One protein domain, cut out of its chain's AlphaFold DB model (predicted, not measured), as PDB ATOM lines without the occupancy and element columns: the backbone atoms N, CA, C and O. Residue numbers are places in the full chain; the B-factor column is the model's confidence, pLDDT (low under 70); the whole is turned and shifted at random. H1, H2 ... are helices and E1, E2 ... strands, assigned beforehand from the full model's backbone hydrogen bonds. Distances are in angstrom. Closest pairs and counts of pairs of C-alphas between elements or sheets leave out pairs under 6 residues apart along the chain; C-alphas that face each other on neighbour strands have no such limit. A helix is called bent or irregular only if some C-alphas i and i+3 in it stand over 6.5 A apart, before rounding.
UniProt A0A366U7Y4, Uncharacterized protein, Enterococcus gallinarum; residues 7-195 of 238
ATOM      1  N   GLU A   7     165.096 150.676 116.727       82.38
ATOM      2  CA  GLU A   7     164.338 151.845 116.277       82.38
ATOM      3  C   GLU A   7     165.033 152.578 115.113       82.38
ATOM      4  O   GLU A   7     164.387 152.999 114.153       82.38
ATOM      5  N   GLU A   8     166.360 152.718 115.158       81.56
ATOM      6  CA  GLU A   8     167.131 153.337 114.074       81.56
ATOM      7  C   GLU A   8     167.093 152.506 112.795       81.56
ATOM      8  O   GLU A   8     166.926 153.055 111.704       81.56
ATOM      9  N   LEU A   9     167.189 151.185 112.927       81.06
ATOM     10  CA  LEU A   9     167.119 150.258 111.803       81.06
ATOM     11  C   LEU A   9     165.729 150.297 111.150       81.06
ATOM     12  O   LEU A   9     165.632 150.347 109.920       81.06
ATOM     13  N   GLN A  10     164.663 150.408 111.948       84.50
ATOM     14  CA  GLN A  10     163.307 150.615 111.438       84.50
ATOM     15  C   GLN A  10     163.174 151.953 110.691       84.50
ATOM     16  O   GLN A  10     162.683 151.987 109.562       84.50
ATOM     17  N   LYS A  11     163.704 153.054 111.244       86.94
ATOM     18  CA  LYS A  11     163.705 154.370 110.571       86.94
ATOM     19  C   LYS A  11     164.430 154.336 109.224       86.94
ATOM     20  O   LYS A  11     164.012 155.010 108.280       86.94
ATOM     21  N   MET A  12     165.512 153.568 109.119       87.81
ATOM     22  CA  MET A  12     166.234 153.370 107.863       87.81
ATOM     23  C   MET A  12     165.428 152.566 106.837       87.81
ATOM     24  O   MET A  12     165.393 152.942 105.662       87.81
ATOM     25  N   LYS A  13     164.757 151.493 107.271       86.62
ATOM     26  CA  LYS A  13     163.847 150.706 106.425       86.62
ATOM     27  C   LYS A  13     162.731 151.590 105.867       86.62
ATOM     28  O   LYS A  13     162.529 151.646 104.652       86.62
ATOM     29  N   ASP A  14     162.076 152.360 106.730       87.31
ATOM     30  CA  ASP A  14     161.003 153.278 106.337       87.31
ATOM     31  C   ASP A  14     161.502 154.372 105.397       87.31
ATOM     32  O   ASP A  14     160.797 154.791 104.477       87.31
ATOM     33  N   PHE A  15     162.741 154.828 105.588       87.44
ATOM     34  CA  PHE A  15     163.384 155.754 104.668       87.44
ATOM     35  C   PHE A  15     163.506 155.149 103.264       87.44
ATOM     36  O   PHE A  15     163.034 155.760 102.307       87.44
ATOM     37  N   LEU A  16     164.063 153.943 103.130       87.31
ATOM     38  CA  LEU A  16     164.204 153.261 101.838       87.31
ATOM     39  C   LEU A  16     162.844 152.977 101.177       87.31
ATOM     40  O   LEU A  16     162.679 153.220  99.980       87.31
ATOM     41  N   ASN A  17     161.832 152.587 101.956       86.81
ATOM     42  CA  ASN A  17     160.487 152.276 101.454       86.81
ATOM     43  C   ASN A  17     159.762 153.453 100.786       86.81
ATOM     44  O   ASN A  17     158.849 153.246  99.986       86.81
ATOM     45  N   LYS A  18     160.191 154.701 101.013       83.31
ATOM     46  CA  LYS A  18     159.594 155.886 100.366       83.31
ATOM     47  C   LYS A  18     159.756 155.910  98.840       83.31
ATOM     48  O   LYS A  18     159.175 156.778  98.181       83.31
ATOM     49  N   LYS A  19     160.568 155.027  98.249       78.75
ATOM     50  CA  LYS A  19     160.788 154.944  96.797       78.75
ATOM     51  C   LYS A  19     160.620 153.504  96.313       78.75
ATOM     52  O   LYS A  19     161.360 152.634  96.742       78.75
ATOM     53  N   ARG A  20     159.748 153.281  95.316       75.88
ATOM     54  CA  ARG A  20     159.520 151.951  94.705       75.88
ATOM     55  C   ARG A  20     160.818 151.237  94.288       75.88
ATOM     56  O   ARG A  20     160.975 150.064  94.576       75.88
ATOM     57  N   GLN A  21     161.775 151.954  93.683       75.44
ATOM     58  CA  GLN A  21     163.076 151.383  93.278       75.44
ATOM     59  C   GLN A  21     163.997 150.993  94.452       75.44
ATOM     60  O   GLN A  21     164.994 150.316  94.235       75.44
ATOM     61  N   LEU A  22     163.702 151.444  95.673       82.62
ATOM     62  CA  LEU A  22     164.462 151.137  96.887       82.62
ATOM     63  C   LEU A  22     163.716 150.164  97.811       82.62
ATOM     64  O   LEU A  22     164.266 149.786  98.840       82.62
ATOM     65  N   HIS A  23     162.502 149.735  97.448       82.56
ATOM     66  CA  HIS A  23     161.736 148.765  98.232       82.56
ATOM     67  C   HIS A  23     162.470 147.424  98.333       82.56
ATOM     68  O   HIS A  23     162.669 146.917  99.428       82.56
ATOM     69  N   SER A  24     163.019 146.933  97.219       81.62
ATOM     70  CA  SER A  24     163.872 145.737  97.206       81.62
ATOM     71  C   SER A  24     165.132 145.892  98.068       81.62
ATOM     72  O   SER A  24     165.615 144.926  98.649       81.62
ATOM     73  N   VAL A  25     165.663 147.110  98.211       84.56
ATOM     74  CA  VAL A  25     166.778 147.386  99.131       84.56
ATOM     75  C   VAL A  25     166.312 147.353 100.583       84.56
ATOM     76  O   VAL A  25     167.039 146.857 101.435       84.56
ATOM     77  N   ALA A  26     165.109 147.855 100.870       85.19
ATOM     78  CA  ALA A  26     164.506 147.766 102.195       85.19
ATOM     79  C   ALA A  26     164.239 146.303 102.597       85.19
ATOM     80  O   ALA A  26     164.516 145.933 103.733       85.19
ATOM     81  N   GLU A  27     163.792 145.459 101.664       83.50
ATOM     82  CA  GLU A  27     163.646 144.010 101.871       83.50
ATOM     83  C   GLU A  27     164.997 143.327 102.133       83.50
ATOM     84  O   GLU A  27     165.118 142.501 103.036       83.50
ATOM     85  N   LEU A  28     166.041 143.680 101.370       79.81
ATOM     86  CA  LEU A  28     167.404 143.193 101.624       79.81
ATOM     87  C   LEU A  28     167.893 143.612 103.016       79.81
ATOM     88  O   LEU A  28     168.496 142.811 103.725       79.81
ATOM     89  N   PHE A  29     167.609 144.852 103.415       80.31
ATOM     90  CA  PHE A  29     167.946 145.376 104.735       80.31
ATOM     91  C   PHE A  29     167.228 144.604 105.852       80.31
ATOM     92  O   PHE A  29     167.845 144.252 106.853       80.31
ATOM     93  N   GLU A  30     165.950 144.281 105.660       78.50
ATOM     94  CA  GLU A  30     165.140 143.493 106.592       78.50
ATOM     95  C   GLU A  30     165.643 142.052 106.744       78.50
ATOM     96  O   GLU A  30     165.819 141.578 107.866       78.50
ATOM     97  N   LYS A  31     165.973 141.375 105.638       75.75
ATOM     98  CA  LYS A  31     166.579 140.032 105.689       75.75
ATOM     99  C   LYS A  31     167.894 140.042 106.470       75.75
ATOM    100  O   LYS A  31     168.139 139.157 107.284       75.75
ATOM    101  N   GLN A  32     168.726 141.063 106.269       70.19
ATOM    102  CA  GLN A  32     169.985 141.201 107.000       70.19
ATOM    103  C   GLN A  32     169.786 141.522 108.485       70.19
ATOM    104  O   GLN A  32     170.529 140.995 109.309       70.19
ATOM    105  N   PHE A  33     168.792 142.343 108.834       66.00
ATOM    106  CA  PHE A  33     168.440 142.648 110.224       66.00
ATOM    107  C   PHE A  33     168.117 141.376 111.017       66.00
ATOM    108  O   PHE A  33     168.650 141.169 112.104       66.00
ATOM    109  N   ILE A  34     167.306 140.489 110.435       59.59
ATOM    110  CA  ILE A  34     166.890 139.232 111.069       59.59
ATOM    111  C   ILE A  34     168.100 138.315 111.325       59.59
ATOM    112  O   ILE A  34     168.195 137.700 112.386       59.59
ATOM    113  N   HIS A  35     169.073 138.286 110.407       53.94
ATOM    114  CA  HIS A  35     170.309 137.511 110.560       53.94
ATOM    115  C   HIS A  35     171.341 138.138 111.521       53.94
ATOM    116  O   HIS A  35     172.190 137.422 112.047       53.94
ATOM    117  N   GLN A  36     171.287 139.448 111.792       53.97
ATOM    118  CA  GLN A  36     172.235 140.145 112.680       53.97
ATOM    119  C   GLN A  36     172.015 139.882 114.183       53.97
ATOM    120  O   GLN A  36     172.860 140.271 114.990       53.97
ATOM    121  N   ASN A  37     170.950 139.173 114.570       46.47
ATOM    122  CA  ASN A  37     170.721 138.770 115.964       46.47
ATOM    123  C   ASN A  37     171.695 137.688 116.475       46.47
ATOM    124  O   ASN A  37     171.703 137.396 117.669       46.47
ATOM    125  N   SER A  38     172.579 137.145 115.629       45.03
ATOM    126  CA  SER A  38     173.794 136.459 116.085       45.03
ATOM    127  C   SER A  38     174.932 137.478 116.209       45.03
ATOM    128  O   SER A  38     175.494 137.924 115.205       45.03
ATOM    129  N   ILE A  39     175.259 137.884 117.437       52.00
ATOM    130  CA  ILE A  39     176.285 138.894 117.731       52.00
ATOM    131  C   ILE A  39     177.651 138.404 117.226       52.00
ATOM    132  O   ILE A  39     178.319 137.608 117.881       52.00
ATOM    133  N   ALA A  40     178.104 138.904 116.075       53.50
ATOM    134  CA  ALA A  40     179.508 138.809 115.697       53.50
ATOM    135  C   ALA A  40     180.296 139.774 116.594       53.50
ATOM    136  O   ALA A  40     180.183 140.997 116.469       53.50
ATOM    137  N   TYR A  41     181.043 139.233 117.554       57.75
ATOM    138  CA  TYR A  41     181.929 140.029 118.397       57.75
ATOM    139  C   TYR A  41     183.144 140.465 117.573       57.75
ATOM    140  O   TYR A  41     183.814 139.639 116.952       57.75
ATOM    141  N   LEU A  42     183.438 141.769 117.568       63.53
ATOM    142  CA  LEU A  42     184.722 142.255 117.069       63.53
ATOM    143  C   LEU A  42     185.819 141.657 117.946       63.53
ATOM    144  O   LEU A  42     185.786 141.818 119.166       63.53
ATOM    145  N   ASN A  43     186.799 140.997 117.332       75.06
ATOM    146  CA  ASN A  43     188.028 140.688 118.047       75.06
ATOM    147  C   ASN A  43     188.767 142.000 118.392       75.06
ATOM    148  O   ASN A  43     188.534 143.051 117.782       75.06
ATOM    149  N   THR A  44     189.663 141.943 119.376       80.44
ATOM    150  CA  THR A  44     190.382 143.125 119.873       80.44
ATOM    151  C   THR A  44     191.131 143.858 118.759       80.44
ATOM    152  O   THR A  44     191.062 145.081 118.690       80.44
ATOM    153  N   ARG A  45     191.770 143.130 117.830       82.31
ATOM    154  CA  ARG A  45     192.522 143.716 116.706       82.31
ATOM    155  C   ARG A  45     191.623 144.547 115.787       82.31
ATOM    156  O   ARG A  45     191.935 145.693 115.481       82.31
ATOM    157  N   ASN A  46     190.476 143.998 115.411       81.69
ATOM    158  CA  ASN A  46     189.477 144.641 114.565       81.69
ATOM    159  C   ASN A  46     188.930 145.925 115.201       81.69
ATOM    160  O   ASN A  46     188.782 146.949 114.533       81.69
ATOM    161  N   TYR A  47     188.664 145.889 116.507       83.19
ATOM    162  CA  TYR A  47     188.239 147.067 117.256       83.19
ATOM    163  C   TYR A  47     189.337 148.142 117.307       83.19
ATOM    164  O   TYR A  47     189.076 149.316 117.034       83.19
ATOM    165  N   THR A  48     190.580 147.737 117.573       88.12
ATOM    166  CA  THR A  48     191.745 148.626 117.570       88.12
ATOM    167  C   THR A  48     191.942 149.302 116.213       88.12
ATOM    168  O   THR A  48     192.139 150.515 116.176       88.12
ATOM    169  N   LEU A  49     191.826 148.569 115.101       90.19
ATOM    170  CA  LEU A  49     191.947 149.123 113.748       90.19
ATOM    171  C   LEU A  49     190.909 150.219 113.475       90.19
ATOM    172  O   LEU A  49     191.258 151.303 113.000       90.19
ATOM    173  N   LEU A  50     189.642 149.978 113.824       92.00
ATOM    174  CA  LEU A  50     188.569 150.963 113.648       92.00
ATOM    175  C   LEU A  50     188.805 152.231 114.481       92.00
ATOM    176  O   LEU A  50     188.591 153.341 113.983       92.00
ATOM    177  N   ILE A  51     189.289 152.080 115.720       92.12
ATOM    178  CA  ILE A  51     189.667 153.209 116.581       92.12
ATOM    179  C   ILE A  51     190.836 153.985 115.978       92.12
ATOM    180  O   ILE A  51     190.763 155.208 115.871       92.12
ATOM    181  N   GLN A  52     191.902 153.299 115.563       94.94
ATOM    182  CA  GLN A  52     193.067 153.947 114.963       94.94
ATOM    183  C   GLN A  52     192.677 154.737 113.709       94.94
ATOM    184  O   GLN A  52     193.108 155.877 113.542       94.94
ATOM    185  N   LEU A  53     191.805 154.175 112.867       95.75
ATOM    186  CA  LEU A  53     191.281 154.849 111.684       95.75
ATOM    187  C   LEU A  53     190.516 156.132 112.046       95.75
ATOM    188  O   LEU A  53     190.739 157.178 111.432       95.75
ATOM    189  N   MET A  54     189.661 156.086 113.073       95.00
ATOM    190  CA  MET A  54     188.962 157.275 113.573       95.00
ATOM    191  C   MET A  54     189.928 158.325 114.129       95.00
ATOM    192  O   MET A  54     189.796 159.506 113.806       95.00
ATOM    193  N   ILE A  55     190.911 157.916 114.934       96.31
ATOM    194  CA  ILE A  55     191.920 158.815 115.511       96.31
ATOM    195  C   ILE A  55     192.705 159.514 114.396       96.31
ATOM    196  O   ILE A  55     192.799 160.744 114.391       96.31
ATOM    197  N   GLN A  56     193.205 158.758 113.414       97.19
ATOM    198  CA  GLN A  56     193.930 159.317 112.271       97.19
ATOM    199  C   GLN A  56     193.082 160.317 111.491       97.19
ATOM    200  O   GLN A  56     193.586 161.362 111.063       97.19
ATOM    201  N   PHE A  57     191.790 160.029 111.321       97.19
ATOM    202  CA  PHE A  57     190.867 160.964 110.697       97.19
ATOM    203  C   PHE A  57     190.730 162.251 111.504       97.19
ATOM    204  O   PHE A  57     190.892 163.327 110.934       97.19
ATOM    205  N   PHE A  58     190.488 162.179 112.814       96.75
ATOM    206  CA  PHE A  58     190.335 163.381 113.635       96.75
ATOM    207  C   PHE A  58     191.588 164.258 113.620       96.75
ATOM    208  O   PHE A  58     191.467 165.457 113.350       96.75
ATOM    209  N   ILE A  59     192.775 163.663 113.793       96.94
ATOM    210  CA  ILE A  59     194.072 164.358 113.718       96.94
ATOM    211  C   ILE A  59     194.227 165.116 112.389       96.94
ATOM    212  O   ILE A  59     194.692 166.257 112.370       96.94
ATOM    213  N   ASN A  60     193.820 164.514 111.266       97.19
ATOM    214  CA  ASN A  60     194.084 165.058 109.929       97.19
ATOM    215  C   ASN A  60     192.890 165.769 109.273       97.19
ATOM    216  O   ASN A  60     193.057 166.394 108.226       97.19
ATOM    217  N   SER A  61     191.709 165.737 109.889       94.81
ATOM    218  CA  SER A  61     190.451 166.284 109.362       94.81
ATOM    219  C   SER A  61     190.540 167.757 108.948       94.81
ATOM    220  O   SER A  61     189.970 168.148 107.930       94.81
ATOM    221  N   LYS A  62     191.317 168.571 109.677       93.75
ATOM    222  CA  LYS A  62     191.546 169.995 109.364       93.75
ATOM    223  C   LYS A  62     192.225 170.221 108.006       93.75
ATOM    224  O   LYS A  62     192.104 171.304 107.447       93.75
ATOM    225  N   LYS A  63     192.916 169.212 107.467       92.81
ATOM    226  CA  LYS A  63     193.574 169.253 106.149       92.81
ATOM    227  C   LYS A  63     192.623 168.895 104.998       92.81
ATOM    228  O   LYS A  63     193.074 168.849 103.859       92.81
ATOM    229  N   MET A  64     191.354 168.596 105.288       94.50
ATOM    230  CA  MET A  64     190.379 168.053 104.339       94.50
ATOM    231  C   MET A  64     189.196 168.999 104.155       94.50
ATOM    232  O   MET A  64     188.640 169.519 105.126       94.50
ATOM    233  N   GLY A  65     188.731 169.137 102.918       92.12
ATOM    234  CA  GLY A  65     187.468 169.782 102.600       92.12
ATOM    235  C   GLY A  65     186.268 169.047 103.207       92.12
ATOM    236  O   GLY A  65     186.275 167.831 103.409       92.12
ATOM    237  N   LYS A  66     185.173 169.783 103.449       90.62
ATOM    238  CA  LYS A  66     183.942 169.240 104.063       90.62
ATOM    239  C   LYS A  66     183.404 168.002 103.337       90.62
ATOM    240  O   LYS A  66     182.931 167.070 103.976       90.62
ATOM    241  N   ASN A  67     183.488 167.972 102.005       89.00
ATOM    242  CA  ASN A  67     183.023 166.829 101.216       89.00
ATOM    243  C   ASN A  67     183.888 165.581 101.433       89.00
ATOM    244  O   ASN A  67     183.333 164.491 101.556       89.00
ATOM    245  N   ALA A  68     185.214 165.730 101.522       92.25
ATOM    246  CA  ALA A  68     186.113 164.622 101.833       92.25
ATOM    247  C   ALA A  68     185.847 164.091 103.250       92.25
ATOM    248  O   ALA A  68     185.712 162.887 103.429       92.25
ATOM    249  N   GLN A  69     185.627 164.974 104.231       93.56
ATOM    250  CA  GLN A  69     185.245 164.562 105.588       93.56
ATOM    251  C   GLN A  69     183.911 163.802 105.629       93.56
ATOM    252  O   GLN A  69     183.794 162.807 106.333       93.56
ATOM    253  N   ILE A  70     182.893 164.248 104.885       91.75
ATOM    254  CA  ILE A  70     181.613 163.522 104.780       91.75
ATOM    255  C   ILE A  70     181.824 162.157 104.121       91.75
ATOM    256  O   ILE A  70     181.233 161.172 104.553       91.75
ATOM    257  N   THR A  71     182.665 162.104 103.089       93.12
ATOM    258  CA  THR A  71     182.970 160.863 102.373       93.12
ATOM    259  C   THR A  71     183.731 159.884 103.260       93.12
ATOM    260  O   THR A  71     183.403 158.709 103.244       93.12
ATOM    261  N   PHE A  72     184.650 160.354 104.111       95.38
ATOM    262  CA  PHE A  72     185.325 159.502 105.093       95.38
ATOM    263  C   PHE A  72     184.331 158.689 105.918       95.38
ATOM    264  O   PHE A  72     184.499 157.485 106.048       95.38
ATOM    265  N   TRP A  73     183.286 159.324 106.453       94.06
ATOM    266  CA  TRP A  73     182.300 158.609 107.260       94.06
ATOM    267  C   TRP A  73     181.529 157.572 106.449       94.06
ATOM    268  O   TRP A  73     181.273 156.489 106.955       94.06
ATOM    269  N   HIS A  74     181.205 157.863 105.192       94.19
ATOM    270  CA  HIS A  74     180.595 156.873 104.308       94.19
ATOM    271  C   HIS A  74     181.512 155.650 104.124       94.19
ATOM    272  O   HIS A  74     181.106 154.528 104.411       94.19
ATOM    273  N   GLU A  75     182.780 155.874 103.768       95.19
ATOM    274  CA  GLU A  75     183.762 154.795 103.597       95.19
ATOM    275  C   GLU A  75     184.051 154.043 104.908       95.19
ATOM    276  O   GLU A  75     184.200 152.821 104.917       95.19
ATOM    277  N   TRP A  76     184.066 154.748 106.041       94.69
ATOM    278  CA  TRP A  76     184.197 154.151 107.369       94.69
ATOM    279  C   TRP A  76     183.046 153.184 107.662       94.69
ATOM    280  O   TRP A  76     183.276 152.135 108.252       94.69
ATOM    281  N   GLY A  77     181.824 153.491 107.212       93.00
ATOM    282  CA  GLY A  77     180.677 152.589 107.329       93.00
ATOM    283  C   GLY A  77     180.880 151.267 106.582       93.00
ATOM    284  O   GLY A  77     180.538 150.210 107.111       93.00
ATOM    285  N   HIS A  78     181.479 151.304 105.386       93.75
ATOM    286  CA  HIS A  78     181.857 150.084 104.662       93.75
ATOM    287  C   HIS A  78     182.907 149.282 105.432       93.75
ATOM    288  O   HIS A  78     182.728 148.083 105.638       93.75
ATOM    289  N   ILE A  79     183.968 149.942 105.909       94.12
ATOM    290  CA  ILE A  79     185.026 149.275 106.678       94.12
ATOM    291  C   ILE A  79     184.486 148.674 107.971       94.12
ATOM    292  O   ILE A  79     184.814 147.537 108.283       94.12
ATOM    293  N   TYR A  80     183.613 149.379 108.684       91.50
ATOM    294  CA  TYR A  80     182.987 148.874 109.900       91.50
ATOM    295  C   TYR A  80     182.276 147.530 109.670       91.50
ATOM    296  O   TYR A  80     182.548 146.554 110.371       91.50
ATOM    297  N   GLU A  81     181.410 147.450 108.656       90.12
ATOM    298  CA  GLU A  81     180.712 146.203 108.321       90.12
ATOM    299  C   GLU A  81     181.670 145.124 107.798       90.12
ATOM    300  O   GLU A  81     181.525 143.955 108.154       90.12
ATOM    301  N   ALA A  82     182.677 145.498 107.003       91.50
ATOM    302  CA  ALA A  82     183.670 144.561 106.482       91.50
ATOM    303  C   ALA A  82     184.474 143.923 107.624       91.50
ATOM    304  O   ALA A  82     184.622 142.704 107.700       91.50
ATOM    305  N   THR A  83     184.915 144.735 108.579       89.06
ATOM    306  CA  THR A  83     185.661 144.300 109.756       89.06
ATOM    307  C   THR A  83     184.821 143.408 110.680       89.06
ATOM    308  O   THR A  83     185.338 142.421 111.205       89.06
ATOM    309  N   LEU A  84     183.517 143.674 110.839       85.12
ATOM    310  CA  LEU A  84     182.602 142.768 111.558       85.12
ATOM    311  C   LEU A  84     182.480 141.390 110.900       85.12
ATOM    312  O   LEU A  84     182.234 140.396 111.579       85.12
ATOM    313  N   LEU A  85     182.640 141.334 109.582       86.06
ATOM    314  CA  LEU A  85     182.603 140.109 108.788       86.06
ATOM    315  C   LEU A  85     183.984 139.442 108.664       86.06
ATOM    316  O   LEU A  85     184.118 138.443 107.956       86.06
ATOM    317  N   GLY A  86     185.010 139.973 109.336       86.44
ATOM    318  CA  GLY A  86     186.370 139.435 109.314       86.44
ATOM    319  C   GLY A  86     187.154 139.747 108.039       86.44
ATOM    320  O   GLY A  86     188.097 139.026 107.731       86.44
ATOM    321  N   TYR A  87     186.766 140.775 107.281       89.12
ATOM    322  CA  TYR A  87     187.598 141.299 106.199       89.12
ATOM    323  C   TYR A  87     188.713 142.163 106.786       89.12
ATOM    324  O   TYR A  87     188.508 142.922 107.738       89.12
ATOM    325  N   GLU A  88     189.889 142.064 106.184       87.81
ATOM    326  CA  GLU A  88     191.053 142.859 106.532       87.81
ATOM    327  C   GLU A  88     191.019 144.200 105.802       87.81
ATOM    328  O   GLU A  88     190.798 144.273 104.591       87.81
ATOM    329  N   PHE A  89     191.232 145.274 106.559       90.94
ATOM    330  CA  PHE A  89     191.316 146.629 106.035       90.94
ATOM    331  C   PHE A  89     192.610 146.827 105.237       90.94
ATOM    332  O   PHE A  89     193.684 146.458 105.697       90.94
ATOM    333  N   THR A  90     192.517 147.463 104.070       89.50
ATOM    334  CA  THR A  90     193.688 147.812 103.251       89.50
ATOM    335  C   THR A  90     193.879 149.324 103.233       89.50
ATOM    336  O   THR A  90     194.821 149.856 103.819       89.50
ATOM    337  N   ILE A  91     192.973 150.047 102.570       92.62
ATOM    338  CA  ILE A  91     193.120 151.487 102.373       92.62
ATOM    339  C   ILE A  91     191.769 152.165 102.137       92.62
ATOM    340  O   ILE A  91     190.930 151.666 101.392       92.62
ATOM    341  N   ILE A  92     191.583 153.344 102.724       95.44
ATOM    342  CA  ILE A  92     190.589 154.331 102.301       95.44
ATOM    343  C   ILE A  92     191.295 155.411 101.497       95.44
ATOM    344  O   ILE A  92     192.304 155.972 101.928       95.44
ATOM    345  N   ILE A  93     190.718 155.744 100.351       93.31
ATOM    346  CA  ILE A  93     191.182 156.808  99.470       93.31
ATOM    347  C   ILE A  93     190.045 157.807  99.343       93.31
ATOM    348  O   ILE A  93     188.981 157.467  98.836       93.31
ATOM    349  N   LEU A  94     190.263 159.042  99.785       93.81
ATOM    350  CA  LEU A  94     189.289 160.123  99.665       93.81
ATOM    351  C   LEU A  94     189.788 161.160  98.683       93.81
ATOM    352  O   LEU A  94     190.930 161.618  98.757       93.81
ATOM    353  N   LYS A  95     188.896 161.585  97.801       88.94
ATOM    354  CA  LYS A  95     189.153 162.661  96.863       88.94
ATOM    355  C   LYS A  95     188.734 163.996  97.459       88.94
ATOM    356  O   LYS A  95     187.584 164.191  97.847       88.94
ATOM    357  N   ASP A  96     189.666 164.935  97.438       88.69
ATOM    358  CA  ASP A  96     189.430 166.353  97.676       88.69
ATOM    359  C   ASP A  96     189.837 167.171  96.433       88.69
ATOM    360  O   ASP A  96     190.256 166.609  95.419       88.69
ATOM    361  N   CYS A  97     189.698 168.500  96.468       81.94
ATOM    362  CA  CYS A  97     189.851 169.376  95.296       81.94
ATOM    363  C   CYS A  97     191.129 169.141  94.465       81.94
ATOM    364  O   CYS A  97     191.051 169.048  93.243       81.94
ATOM    365  N   ARG A  98     192.305 169.088  95.103       85.44
ATOM    366  CA  ARG A  98     193.617 168.832  94.460       85.44
ATOM    367  C   ARG A  98     194.494 167.891  95.286       85.44
ATOM    368  O   ARG A  98     195.710 167.821  95.100       85.44
ATOM    369  N   THR A  99     193.868 167.180  96.212       89.94
ATOM    370  CA  THR A  99     194.541 166.320  97.175       89.94
ATOM    371  C   THR A  99     193.747 165.040  97.297       89.94
ATOM    372  O   THR A  99     192.524 165.074  97.402       89.94
ATOM    373  N   HIS A 100     194.434 163.908  97.289       92.62
ATOM    374  CA  HIS A 100     193.864 162.657  97.751       92.62
ATOM    375  C   HIS A 100     194.376 162.366  99.157       92.62
ATOM    376  O   HIS A 100     195.562 162.543  99.447       92.62
ATOM    377  N   HIS A 101     193.467 161.951 100.028       94.69
ATOM    378  CA  HIS A 101     193.739 161.610 101.416       94.69
ATOM    379  C   HIS A 101     193.667 160.099 101.557       94.69
ATOM    380  O   HIS A 101     192.635 159.501 101.254       94.69
ATOM    381  N   LEU A 102     194.773 159.493 101.966       95.69
ATOM    382  CA  LEU A 102     194.911 158.054 102.095       95.69
ATOM    383  C   LEU A 102     195.003 157.713 103.575       95.69
ATOM    384  O   LEU A 102     195.842 158.272 104.280       95.69
ATOM    385  N   PHE A 103     194.169 156.780 104.011       96.75
ATOM    386  CA  PHE A 103     194.303 156.090 105.287       96.75
ATOM    387  C   PHE A 103     194.587 154.635 104.975       96.75
ATOM    388  O   PHE A 103     193.767 154.019 104.307       96.75
ATOM    389  N   TYR A 104     195.717 154.093 105.400       94.31
ATOM    390  CA  TYR A 104     196.125 152.740 105.020       94.31
ATOM    391  C   TYR A 104     196.674 151.985 106.221       94.31
ATOM    392  O   TYR A 104     197.187 152.602 107.155       94.31
ATOM    393  N   LEU A 105     196.544 150.661 106.194       92.06
ATOM    394  CA  LEU A 105     197.207 149.788 107.153       92.06
ATOM    395  C   LEU A 105     198.681 149.659 106.768       92.06
ATOM    396  O   LEU A 105     198.984 149.302 105.635       92.06
ATOM    397  N   ASP A 106     199.595 149.964 107.677       89.50
ATOM    398  CA  ASP A 106     200.997 149.584 107.538       89.50
ATOM    399  C   ASP A 106     201.200 148.201 108.154       89.50
ATOM    400  O   ASP A 106     201.121 148.035 109.370       89.50
ATOM    401  N   GLU A 107     201.472 147.210 107.310       84.00
ATOM    402  CA  GLU A 107     201.594 145.809 107.723       84.00
ATOM    403  C   GLU A 107     202.822 145.531 108.582       84.00
ATOM    404  O   GLU A 107     202.840 144.562 109.336       84.00
ATOM    405  N   LYS A 108     203.852 146.382 108.503       84.75
ATOM    406  CA  LYS A 108     205.054 146.211 109.325       84.75
ATOM    407  C   LYS A 108     204.799 146.608 110.770       84.75
ATOM    408  O   LYS A 108     205.398 146.039 111.676       84.75
ATOM    409  N   THR A 109     203.958 147.619 110.975       88.31
ATOM    410  CA  THR A 109     203.686 148.180 112.304       88.31
ATOM    411  C   THR A 109     202.301 147.830 112.843       88.31
ATOM    412  O   THR A 109     202.031 148.120 114.006       88.31
ATOM    413  N   ASP A 110     201.443 147.207 112.027       88.00
ATOM    414  CA  ASP A 110     200.017 146.957 112.282       88.00
ATOM    415  C   ASP A 110     199.286 148.231 112.750       88.00
ATOM    416  O   ASP A 110     198.492 148.231 113.697       88.00
ATOM    417  N   ARG A 111     199.614 149.367 112.113       91.44
ATOM    418  CA  ARG A 111     199.054 150.687 112.436       91.44
ATOM    419  C   ARG A 111     198.389 151.337 111.239       91.44
ATOM    420  O   ARG A 111     198.881 151.268 110.116       91.44
ATOM    421  N   ILE A 112     197.301 152.054 111.500       94.81
ATOM    422  CA  ILE A 112     196.699 152.939 110.505       94.81
ATOM    423  C   ILE A 112     197.537 154.210 110.378       94.81
ATOM    424  O   ILE A 112     197.688 154.974 111.337       94.81
ATOM    425  N   ASN A 113     198.010 154.463 109.164       95.06
ATOM    426  CA  ASN A 113     198.762 155.650 108.791       95.06
ATOM    427  C   ASN A 113     197.951 156.550 107.857       95.06
ATOM    428  O   ASN A 113     196.994 156.123 107.207       95.06
ATOM    429  N   TYR A 114     198.355 157.819 107.785       96.56
ATOM    430  CA  TYR A 114     197.731 158.830 106.937       96.56
ATOM    431  C   TYR A 114     198.753 159.509 106.026       96.56
ATOM    432  O   TYR A 114     199.811 159.946 106.479       96.56
ATOM    433  N   ILE A 115     198.399 159.679 104.750       95.06
ATOM    434  CA  ILE A 115     199.170 160.473 103.787       95.06
ATOM    435  C   ILE A 115     198.227 161.354 102.966       95.06
ATOM    436  O   ILE A 115     197.184 160.917 102.486       95.06
ATOM    437  N   SER A 116     198.640 162.599 102.732       93.62
ATOM    438  CA  SER A 116     198.041 163.475 101.721       93.62
ATOM    439  C   SER A 116     198.904 163.513 100.466       93.62
ATOM    440  O   SER A 116     200.096 163.818 100.546       93.62
ATOM    441  N   ILE A 117     198.300 163.275  99.307       91.81
ATOM    442  CA  ILE A 117     198.981 163.269  98.011       91.81
ATOM    443  C   ILE A 117     198.386 164.359  97.129       91.81
ATOM    444  O   ILE A 117     197.192 164.340  96.835       91.81
ATOM    445  N   LYS A 118     199.217 165.297  96.664       90.12
ATOM    446  CA  LYS A 118     198.798 166.282  95.657       90.12
ATOM    447  C   LYS A 118     198.514 165.575  94.331       90.12
ATOM    448  O   LYS A 118     199.310 164.749  93.871       90.12
ATOM    449  N   VAL A 119     197.399 165.915  93.700       85.62
ATOM    450  CA  VAL A 119     196.972 165.333  92.420       85.62
ATOM    451  C   VAL A 119     196.722 166.406  91.378       85.62
ATOM    452  O   VAL A 119     196.413 167.555  91.705       85.62
ATOM    453  N   SER A 120     196.895 166.033  90.111       80.81
ATOM    454  CA  SER A 120     196.642 166.949  89.007       80.81
ATOM    455  C   SER A 120     195.136 167.162  88.821       80.81
ATOM    456  O   SER A 120     194.312 166.326  89.200       80.81
ATOM    457  N   VAL A 121     194.759 168.270  88.180       75.75
ATOM    458  CA  VAL A 121     193.357 168.520  87.803       75.75
ATOM    459  C   VAL A 121     192.836 167.418  86.869       75.75
ATOM    460  O   VAL A 121     191.676 167.029  86.964       75.75
ATOM    461  N   LEU A 122     193.695 166.859  86.009       73.06
ATOM    462  CA  LEU A 122     193.340 165.754  85.118       73.06
ATOM    463  C   LEU A 122     192.983 164.480  85.891       73.06
ATOM    464  O   LEU A 122     192.003 163.828  85.543       73.06
ATOM    465  N   ASP A 123     193.702 164.155  86.967       69.25
ATOM    466  CA  ASP A 123     193.381 163.001  87.824       69.25
ATOM    467  C   ASP A 123     192.032 163.192  88.527       69.25
ATOM    468  O   ASP A 123     191.195 162.286  88.578       69.25
ATOM    469  N   VAL A 124     191.772 164.417  88.991       70.94
ATOM    470  CA  VAL A 124     190.488 164.811  89.583       70.94
ATOM    471  C   VAL A 124     189.355 164.676  88.558       70.94
ATOM    472  O   VAL A 124     188.259 164.227  88.903       70.94
ATOM    473  N   LEU A 125     189.591 165.012  87.290       70.06
ATOM    474  CA  LEU A 125     188.603 164.865  86.220       70.06
ATOM    475  C   LEU A 125     188.425 163.409  85.763       70.06
ATOM    476  O   LEU A 125     187.307 163.028  85.428       70.06
ATOM    477  N   LYS A 126     189.470 162.576  85.768       67.94
ATOM    478  CA  LYS A 126     189.363 161.145  85.430       67.94
ATOM    479  C   LYS A 126     188.564 160.374  86.479       67.94
ATOM    480  O   LYS A 126     187.687 159.589  86.128       67.94
ATOM    481  N   ALA A 127     188.740 160.698  87.760       63.09
ATOM    482  CA  ALA A 127     187.965 160.136  88.868       63.09
ATOM    483  C   ALA A 127     186.536 160.722  88.966       63.09
ATOM    484  O   ALA A 127     186.023 160.939  90.064       63.09
ATOM    485  N   ARG A 128     185.886 161.044  87.836       56.66
ATOM    486  CA  ARG A 128     184.590 161.755  87.704       56.66
ATOM    487  C   ARG A 128     183.423 161.119  88.480       56.66
ATOM    488  O   ARG A 128     182.349 161.718  88.558       56.66
ATOM    489  N   SER A 129     183.603 159.926  89.054       56.47
ATOM    490  CA  SER A 129     182.550 159.177  89.730       56.47
ATOM    491  C   SER A 129     182.733 158.814  91.194       56.47
ATOM    492  O   SER A 129     181.713 158.736  91.879       56.47
ATOM    493  N   ALA A 130     183.953 158.656  91.690       61.66
ATOM    494  CA  ALA A 130     184.194 158.237  93.065       61.66
ATOM    495  C   ALA A 130     184.716 159.419  93.893       61.66
ATOM    496  O   ALA A 130     185.761 159.990  93.582       61.66
ATOM    497  N   ASN A 131     183.970 159.808  94.931       80.06
ATOM    498  CA  ASN A 131     184.451 160.783  95.920       80.06
ATOM    499  C   ASN A 131     185.364 160.115  96.955       80.06
ATOM    500  O   ASN A 131     186.172 160.786  97.593       80.06
ATOM    501  N   GLY A 132     185.235 158.801  97.109       88.88
ATOM    502  CA  GLY A 132     186.070 157.966  97.944       88.88
ATOM    503  C   GLY A 132     185.934 156.508  97.528       88.88
ATOM    504  O   GLY A 132     185.110 156.183  96.668       88.88
ATOM    505  N   ILE A 133     186.814 155.677  98.069       88.50
ATOM    506  CA  ILE A 133     186.721 154.224  98.007       88.50
ATOM    507  C   ILE A 133     187.422 153.622  99.222       88.50
ATOM    508  O   ILE A 133     188.507 154.068  99.609       88.50
ATOM    509  N   ALA A 134     186.810 152.592  99.785       91.06
ATOM    510  CA  ALA A 134     187.386 151.698 100.768       91.06
ATOM    511  C   ALA A 134     187.760 150.363 100.108       91.06
ATOM    512  O   ALA A 134     186.916 149.713  99.493       91.06
ATOM    513  N   TYR A 135     189.014 149.942 100.262       89.44
ATOM    514  CA  TYR A 135     189.474 148.610  99.886       89.44
ATOM    515  C   TYR A 135     189.722 147.761 101.128       89.44
ATOM    516  O   TYR A 135     190.243 148.230 102.146       89.44
ATOM    517  N   PHE A 136     189.353 146.498 101.002       89.25
ATOM    518  CA  PHE A 136     189.462 145.472 102.020       89.25
ATOM    519  C   PHE A 136     189.555 144.115 101.319       89.25
ATOM    520  O   PHE A 136     189.178 143.989 100.151       89.25
ATOM    521  N   ARG A 137     190.052 143.098 102.022       86.81
ATOM    522  CA  ARG A 137     190.211 141.748 101.472       86.81
ATOM    523  C   ARG A 137     189.766 140.674 102.453       86.81
ATOM    524  O   ARG A 137     189.772 140.880 103.661       86.81
ATOM    525  N   LYS A 138     189.408 139.512 101.923       86.75
ATOM    526  CA  LYS A 138     189.170 138.281 102.678       86.75
ATOM    527  C   LYS A 138     189.247 137.120 101.700       86.75
ATOM    528  O   LYS A 138     188.846 137.283 100.553       86.75
ATOM    529  N   SER A 139     189.726 135.971 102.155       81.50
ATOM    530  CA  SER A 139     189.607 134.729 101.392       81.50
ATOM    531  C   SER A 139     188.161 134.228 101.435       81.50
ATOM    532  O   SER A 139     187.541 134.266 102.503       81.50
ATOM    533  N   ASN A 140     187.647 133.696 100.323       81.62
ATOM    534  CA  ASN A 140     186.297 133.119 100.227       81.62
ATOM    535  C   ASN A 140     185.185 134.156 100.462       81.62
ATOM    536  O   ASN A 140     184.424 134.089 101.438       81.62
ATOM    537  N   ILE A 141     185.104 135.144  99.574       85.06
ATOM    538  CA  ILE A 141     184.122 136.227  99.663       85.06
ATOM    539  C   ILE A 141     182.704 135.693  99.409       85.06
ATOM    540  O   ILE A 141     182.461 134.931  98.477       85.06
ATOM    541  N   LYS A 142     181.729 136.135 100.213       85.56
ATOM    542  CA  LYS A 142     180.302 135.818 100.016       85.56
ATOM    543  C   LYS A 142     179.546 137.031  99.490       85.56
ATOM    544  O   LYS A 142     179.731 138.141  99.981       85.56
ATOM    545  N   ILE A 143     178.624 136.833  98.545       84.69
ATOM    546  CA  ILE A 143     177.829 137.942  97.989       84.69
ATOM    547  C   ILE A 143     177.005 138.673  99.057       84.69
ATOM    548  O   ILE A 143     176.874 139.895  99.006       84.69
ATOM    549  N   ASP A 144     176.496 137.945 100.050       84.12
ATOM    550  CA  ASP A 144     175.707 138.531 101.133       84.12
ATOM    551  C   ASP A 144     176.561 139.397 102.067       84.12
ATOM    552  O   ASP A 144     176.106 140.469 102.477       84.12
ATOM    553  N   ASP A 145     177.819 139.006 102.316       87.06
ATOM    554  CA  ASP A 145     178.796 139.838 103.030       87.06
ATOM    555  C   ASP A 145     178.987 141.161 102.285       87.06
ATOM    556  O   ASP A 145     178.866 142.236 102.868       87.06
ATOM    557  N   LEU A 146     179.212 141.100 100.971       86.50
ATOM    558  CA  LEU A 146     179.415 142.293 100.156       86.50
ATOM    559  C   LEU A 146     178.191 143.211 100.143       86.50
ATOM    560  O   LEU A 146     178.330 144.433 100.215       86.50
ATOM    561  N   LYS A 147     176.979 142.646 100.071       87.44
ATOM    562  CA  LYS A 147     175.734 143.430 100.137       87.44
ATOM    563  C   LYS A 147     175.595 144.101 101.501       87.44
ATOM    564  O   LYS A 147     175.190 145.259 101.581       87.44
ATOM    565  N   ARG A 148     175.959 143.406 102.580       87.62
ATOM    566  CA  ARG A 148     175.984 143.975 103.932       87.62
ATOM    567  C   ARG A 148     177.007 145.107 104.054       87.62
ATOM    568  O   ARG A 148     176.683 146.150 104.619       87.62
ATOM    569  N   ILE A 149     178.192 144.944 103.472       89.69
ATOM    570  CA  ILE A 149     179.233 145.978 103.442       89.69
ATOM    571  C   ILE A 149     178.772 147.205 102.652       89.69
ATOM    572  O   ILE A 149     178.903 148.327 103.139       89.69
ATOM    573  N   ALA A 150     178.159 147.018 101.479       89.69
ATOM    574  CA  ALA A 150     177.609 148.109 100.670       89.69
ATOM    575  C   ALA A 150     176.539 148.922 101.429       89.69
ATOM    576  O   ALA A 150     176.434 150.136 101.261       89.69
ATOM    577  N   LEU A 151     175.771 148.288 102.322       89.12
ATOM    578  CA  LEU A 151     174.827 148.989 103.199       89.12
ATOM    579  C   LEU A 151     175.505 149.772 104.331       89.12
ATOM    580  O   LEU A 151     174.900 150.709 104.851       89.12
ATOM    581  N   GLY A 152     176.742 149.436 104.700       90.06
ATOM    582  CA  GLY A 152     177.505 150.111 105.752       90.06
ATOM    583  C   GLY A 152     177.634 151.620 105.533       90.06
ATOM    584  O   GLY A 152     177.342 152.405 106.437       90.06
ATOM    585  N   GLY A 153     177.972 152.051 104.314       91.31
ATOM    586  CA  GLY A 153     178.068 153.475 103.977       91.31
ATOM    587  C   GLY A 153     176.729 154.207 104.090       91.31
ATOM    588  O   GLY A 153     176.664 155.323 104.609       91.31
ATOM    589  N   PHE A 154     175.627 153.559 103.698       90.06
ATOM    590  CA  PHE A 154     174.276 154.092 103.893       90.06
ATOM    591  C   PHE A 154     173.888 154.196 105.375       90.06
ATOM    592  O   PHE A 154     173.368 155.233 105.793       90.06
ATOM    593  N   LYS A 155     174.168 153.159 106.176       88.75
ATOM    594  CA  LYS A 155     173.951 153.162 107.632       88.75
ATOM    595  C   LYS A 155     174.662 154.335 108.287       88.75
ATOM    596  O   LYS A 155     174.037 155.118 109.006       88.75
ATOM    597  N   GLN A 156     175.935 154.526 107.958       90.00
ATOM    598  CA  GLN A 156     176.714 155.610 108.535       90.00
ATOM    599  C   GLN A 156     176.238 156.991 108.078       90.00
ATOM    600  O   GLN A 156     176.167 157.920 108.884       90.00
ATOM    601  N   ASP A 157     175.853 157.131 106.812       90.19
ATOM    602  CA  ASP A 157     175.288 158.365 106.269       90.19
ATOM    603  C   ASP A 157     173.987 158.789 106.948       90.19
ATOM    604  O   ASP A 157     173.773 159.981 107.199       90.19
ATOM    605  N   PHE A 158     173.119 157.813 107.205       86.94
ATOM    606  CA  PHE A 158     171.844 158.018 107.869       86.94
ATOM    607  C   PHE A 158     172.039 158.393 109.338       86.94
ATOM    608  O   PHE A 158     171.450 159.369 109.805       86.94
ATOM    609  N   TYR A 159     172.922 157.679 110.039       82.44
ATOM    610  CA  TYR A 159     173.189 157.890 111.460       82.44
ATOM    611  C   TYR A 159     173.905 159.216 111.742       82.44
ATOM    612  O   TYR A 159     173.475 160.000 112.586       82.44
ATOM    613  N   GLN A 160     174.969 159.523 110.995       81.50
ATOM    614  CA  GLN A 160     175.766 160.732 111.226       81.50
ATOM    615  C   GLN A 160     174.993 162.023 110.921       81.50
ATOM    616  O   GLN A 160     175.415 163.092 111.356       81.50
ATOM    617  N   LYS A 161     173.914 161.961 110.122       78.44
ATOM    618  CA  LYS A 161     173.099 163.118 109.689       78.44
ATOM    619  C   LYS A 161     173.922 164.289 109.123       78.44
ATOM    620  O   LYS A 161     173.456 165.422 109.046       78.44
ATOM    621  N   ARG A 162     175.141 164.017 108.638       77.50
ATOM    622  CA  ARG A 162     176.071 165.019 108.075       77.50
ATOM    623  C   ARG A 162     175.666 165.502 106.682       77.50
ATOM    624  O   ARG A 162     176.325 166.364 106.103       77.50
ATOM    625  N   LYS A 163     174.587 164.952 106.119       83.19
ATOM    626  CA  LYS A 163     173.999 165.400 104.859       83.19
ATOM    627  C   LYS A 163     172.468 165.365 104.917       83.19
ATOM    628  O   LYS A 163     171.908 164.495 105.574       83.19
ATOM    629  N   PRO A 164     171.780 166.268 104.193       83.31
ATOM    630  CA  PRO A 164     170.326 166.236 104.088       83.31
ATOM    631  C   PRO A 164     169.825 164.906 103.517       83.31
ATOM    632  O   PRO A 164     170.459 164.362 102.614       83.31
ATOM    633  N   ASN A 165     168.632 164.470 103.926       79.50
ATOM    634  CA  ASN A 165     167.974 163.235 103.474       79.50
ATOM    635  C   ASN A 165     168.065 162.992 101.956       79.50
ATOM    636  O   ASN A 165     168.454 161.919 101.505       79.50
ATOM    637  N   ARG A 166     167.805 164.019 101.136       77.31
ATOM    638  CA  ARG A 166     167.922 163.918  99.666       77.31
ATOM    639  C   ARG A 166     169.318 163.513  99.168       77.31
ATOM    640  O   ARG A 166     169.434 162.892  98.118       77.31
ATOM    641  N   LYS A 167     170.381 163.876  99.894       84.00
ATOM    642  CA  LYS A 167     171.773 163.542  99.558       84.00
ATOM    643  C   LYS A 167     172.171 162.138 100.023       84.00
ATOM    644  O   LYS A 167     173.136 161.621  99.476       84.00
ATOM    645  N   ILE A 168     171.445 161.530 100.966       86.31
ATOM    646  CA  ILE A 168     171.697 160.155 101.431       86.31
ATOM    647  C   ILE A 168     171.380 159.150 100.313       86.31
ATOM    648  O   ILE A 168     172.206 158.312  99.979       86.31
ATOM    649  N   TYR A 169     170.243 159.295  99.623       85.44
ATOM    650  CA  TYR A 169     169.965 158.461  98.442       85.44
ATOM    651  C   TYR A 169     171.023 158.633  97.344       85.44
ATOM    652  O   TYR A 169     171.406 157.681  96.664       85.44
ATOM    653  N   LYS A 170     171.513 159.869  97.179       84.12
ATOM    654  CA  LYS A 170     172.531 160.190  96.179       84.12
ATOM    655  C   LYS A 170     173.877 159.534  96.489       84.12
ATOM    656  O   LYS A 170     174.549 159.156  95.533       84.12
ATOM    657  N   SER A 171     174.274 159.387  97.758       83.94
ATOM    658  CA  SER A 171     175.532 158.701  98.095       83.94
ATOM    659  C   SER A 171     175.490 157.217  97.766       83.94
ATOM    660  O   SER A 171     176.451 156.730  97.195       83.94
ATOM    661  N   MET A 172     174.346 156.550  97.944       85.31
ATOM    662  CA  MET A 172     174.174 155.169  97.469       85.31
ATOM    663  C   MET A 172     174.166 155.049  95.931       85.31
ATOM    664  O   MET A 172     174.241 153.953  95.376       85.31
ATOM    665  N   GLY A 173     174.046 156.172  95.213       86.25
ATOM    666  CA  GLY A 173     174.033 156.238  93.752       86.25
ATOM    667  C   GLY A 173     172.649 156.326  93.109       86.25
ATOM    668  O   GLY A 173     172.539 156.141  91.896       86.25
ATOM    669  N   TYR A 174     171.600 156.653  93.866       85.31
ATOM    670  CA  TYR A 174     170.293 156.986  93.298       85.31
ATOM    671  C   TYR A 174     170.216 158.466  92.904       85.31
ATOM    672  O   TYR A 174     170.359 159.361  93.741       85.31
ATOM    673  N   SER A 175     169.924 158.753  91.635       81.12
ATOM    674  CA  SER A 175     169.573 160.107  91.206       81.12
ATOM    675  C   SER A 175     168.067 160.313  91.294       81.12
ATOM    676  O   SER A 175     167.320 159.782  90.477       81.12
ATOM    677  N   SER A 176     167.610 161.149  92.230       71.00
ATOM    678  CA  SER A 176     166.195 161.528  92.315       71.00
ATOM    679  C   SER A 176     165.725 162.338  91.106       71.00
ATOM    680  O   SER A 176     164.573 162.202  90.710       71.00
ATOM    681  N   LEU A 177     166.618 163.149  90.524       71.75
ATOM    682  CA  LEU A 177     166.329 163.991  89.361       71.75
ATOM    683  C   LEU A 177     166.062 163.142  88.112       71.75
ATOM    684  O   LEU A 177     165.144 163.422  87.357       71.75
ATOM    685  N   PHE A 178     166.844 162.075  87.927       73.50
ATOM    686  CA  PHE A 178     166.754 161.213  86.746       73.50
ATOM    687  C   PHE A 178     166.024 159.892  87.005       73.50
ATOM    688  O   PHE A 178     165.881 159.104  86.078       73.50
ATOM    689  N   ARG A 179     165.612 159.624  88.254       77.75
ATOM    690  CA  ARG A 179     165.073 158.331  88.726       77.75
ATOM    691  C   ARG A 179     165.894 157.130  88.227       77.75
ATOM    692  O   ARG A 179     165.342 156.110  87.818       77.75
ATOM    693  N   LYS A 180     167.221 157.290  88.224       83.12
ATOM    694  CA  LYS A 180     168.195 156.333  87.680       83.12
ATOM    695  C   LYS A 180     169.214 155.933  88.735       83.12
ATOM    696  O   LYS A 180     169.630 156.756  89.555       83.12
ATOM    697  N   ILE A 181     169.645 154.682  88.640       83.94
ATOM    698  CA  ILE A 181     170.684 154.087  89.476       83.94
ATOM    699  C   ILE A 181     172.014 154.205  88.746       83.94
ATOM    700  O   ILE A 181     172.136 153.872  87.565       83.94
ATOM    701  N   ARG A 182     173.016 154.730  89.440       83.12
ATOM    702  CA  ARG A 182     174.352 154.913  88.892       83.12
ATOM    703  C   ARG A 182     175.072 153.567  88.789       83.12
ATOM    704  O   ARG A 182     175.232 152.887  89.793       83.12
ATOM    705  N   LYS A 183     175.584 153.220  87.604       79.69
ATOM    706  CA  LYS A 183     176.451 152.040  87.440       79.69
ATOM    707  C   LYS A 183     177.670 152.122  88.368       79.69
ATOM    708  O   LYS A 183     178.321 153.165  88.434       79.69
ATOM    709  N   GLY A 184     177.973 151.016  89.041       75.25
ATOM    710  CA  GLY A 184     179.129 150.886  89.926       75.25
ATOM    711  C   GLY A 184     178.960 151.508  91.316       75.25
ATOM    712  O   GLY A 184     179.940 151.558  92.044       75.25
ATOM    713  N   SER A 185     177.768 151.987  91.688       85.62
ATOM    714  CA  SER A 185     177.477 152.434  93.058       85.62
ATOM    715  C   SER A 185     177.011 151.292  93.963       85.62
ATOM    716  O   SER A 185     176.586 150.251  93.451       85.62
ATOM    717  N   ASP A 186     176.966 151.533  95.277       86.50
ATOM    718  CA  ASP A 186     176.395 150.608  96.269       86.50
ATOM    719  C   ASP A 186     175.004 150.132  95.871       86.50
ATOM    720  O   ASP A 186     174.728 148.941  95.852       86.50
ATOM    721  N   LEU A 187     174.128 151.053  95.464       87.19
ATOM    722  CA  LEU A 187     172.777 150.703  95.046       87.19
ATOM    723  C   LEU A 187     172.762 149.801  93.808       87.19
ATOM    724  O   LEU A 187     171.976 148.860  93.750       87.19
ATOM    725  N   SER A 188     173.624 150.062  92.820       86.25
ATOM    726  CA  SER A 188     173.730 149.157  91.672       86.25
ATOM    727  C   SER A 188     174.241 147.782  92.089       86.25
ATOM    728  O   SER A 188     173.772 146.782  91.559       86.25
ATOM    729  N   PHE A 189     175.155 147.723  93.058       84.56
ATOM    730  CA  PHE A 189     175.685 146.477  93.592       84.56
ATOM    731  C   PHE A 189     174.617 145.684  94.356       84.56
ATOM    732  O   PHE A 189     174.468 144.491  94.137       84.56
ATOM    733  N   LEU A 190     173.814 146.348  95.189       85.88
ATOM    734  CA  LEU A 190     172.742 145.712  95.963       85.88
ATOM    735  C   LEU A 190     171.676 145.055  95.080       85.88
ATOM    736  O   LEU A 190     171.100 144.039  95.461       85.88
ATOM    737  N   LEU A 191     171.428 145.631  93.903       82.75
ATOM    738  CA  LEU A 191     170.381 145.198  92.977       82.75
ATOM    739  C   LEU A 191     170.880 144.283  91.856       82.75
ATOM    740  O   LEU A 191     170.081 143.857  91.026       82.75
ATOM    741  N   THR A 192     172.182 144.002  91.794       80.19
ATOM    742  CA  THR A 192     172.765 143.137  90.764       80.19
ATOM    743  C   THR A 192     173.478 141.953  91.397       80.19
ATOM    744  O   THR A 192     174.022 142.042  92.495       80.19
ATOM    745  N   ASN A 193     173.493 140.826  90.691       70.12
ATOM    746  CA  ASN A 193     174.371 139.716  91.033       70.12
ATOM    747  C   ASN A 193     175.678 139.931  90.270       70.12
ATOM    748  O   ASN A 193     175.705 139.832  89.044       70.12
ATOM    749  N   LYS A 194     176.739 140.310  90.985       70.56
ATOM    750  CA  LYS A 194     178.083 140.412  90.409       70.56
ATOM    751  C   LYS A 194     178.790 139.061  90.451       70.56
ATOM    752  O   LYS A 194     178.531 138.262  91.346       70.56
ATOM    753  N   ASN A 195     179.715 138.864  89.514       75.81
ATOM    754  CA  ASN A 195     180.670 137.767  89.556       75.81
ATOM    755  C   ASN A 195     181.614 137.967  90.757       75.81
ATOM    756  O   ASN A 195     182.281 139.000  90.851       75.81
TER     757      ASN A 195
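This is residues 7 to 195 of the 238 residues of an uncharacterized protein of Enterococcus gallinarum (UniProt A0A366U7Y4). A four-stranded sheet has the long helices H3 and H4 over one face, two layers in all, and its other face is bare of helices. Next to H4 and away from the strands is a helical part built round H6, with H7 and H8 packed on H6 and the hairpin of H1 and H2 beyond it. There are 189 printed residues, with eight named helices and four named strands in the order H1 H2 H3 H4 E1 E2 E3 H5 E4 H6 H7 H8; the sheet runs E3 E2 E1 E4, all antiparallel, and the class is mixed. The whole is compact, with a radius of gyration of the C-alphas of 16.5 A and spans of 42 by 40 by 33 A.

Find C-alpha 7 at (164.338, 151.845, 116.277), where H1, residues 7 to 17, begins. H2, residues 20 to 35, is irregular, only just, with C-alphas 21 and 24 at 6.9 A. H3, residues 44 to 63, is 29.7 A long, has a kink of 25 degrees near residue 57 and is irregular, with C-alphas 59 and 62 at 7.6 A. Then come H4, residues 66 to 84, 27.5 A; the meander, each strand the antiparallel neighbour of the one before, of E1, 88 to 95, E2, 99 to 106, and E3, 111 to 118; H5, 121 to 126; E4, 132 to 137; H6, 143 to 160, 26.4 A; and H7, 165 to 171. H8, residues 186 to 190, ends at C-alpha 190, (172.742, 145.712, 95.963).

Look across the sheet for N 102 and O 115 of E2 and E3, 2.8 A, N 92 and O 103 of E1 and E2, 2.8 A, and N 93 and O 133 of E1 and E4, 2.9 A, each within hydrogen-bond range. H3 is over E3 and E2 at a height over the sheet of 8.5 A; H4, on the same face, is over E1 and E4 at 8.6 A. H5 only grazes the sheet. The hub H6 touches H4 at a steep tilt of 42 degrees, opposite ways, closest at the C-alphas of His 74 and Gly 153, 4.2 A. With residues 154 to 158 alone H6 touches H7, Asp 157 to Ile 168, C-alphas 6.3 A; with 147 to 151 alone it touches H8, Ala 150 to Asp 186, C-alphas 5.2 A. The hairpin H1 and H2 touches at Asn 17 and His 23, C-alphas 4.9 A; both are close to H6 but not clearly touching. Every O i to N i+4 pair is within range in H1, H5 and H8; the counts are 10 of 12 in H2, 14 of 16 in H3, 14 of 15 in H4, 12 of 14 in H6 and 1 of 3 in H7, where 3 of 4 O i to N i+3 pairs are.

The C-alphas farthest apart, of Arg 20 and Lys 108, are 48.2 A apart. The printed part has no cut, and the link from H7 to H8, 14 residues, is long. Confidence is under 70 at residues 33 to 42, 123 and 126 to 130.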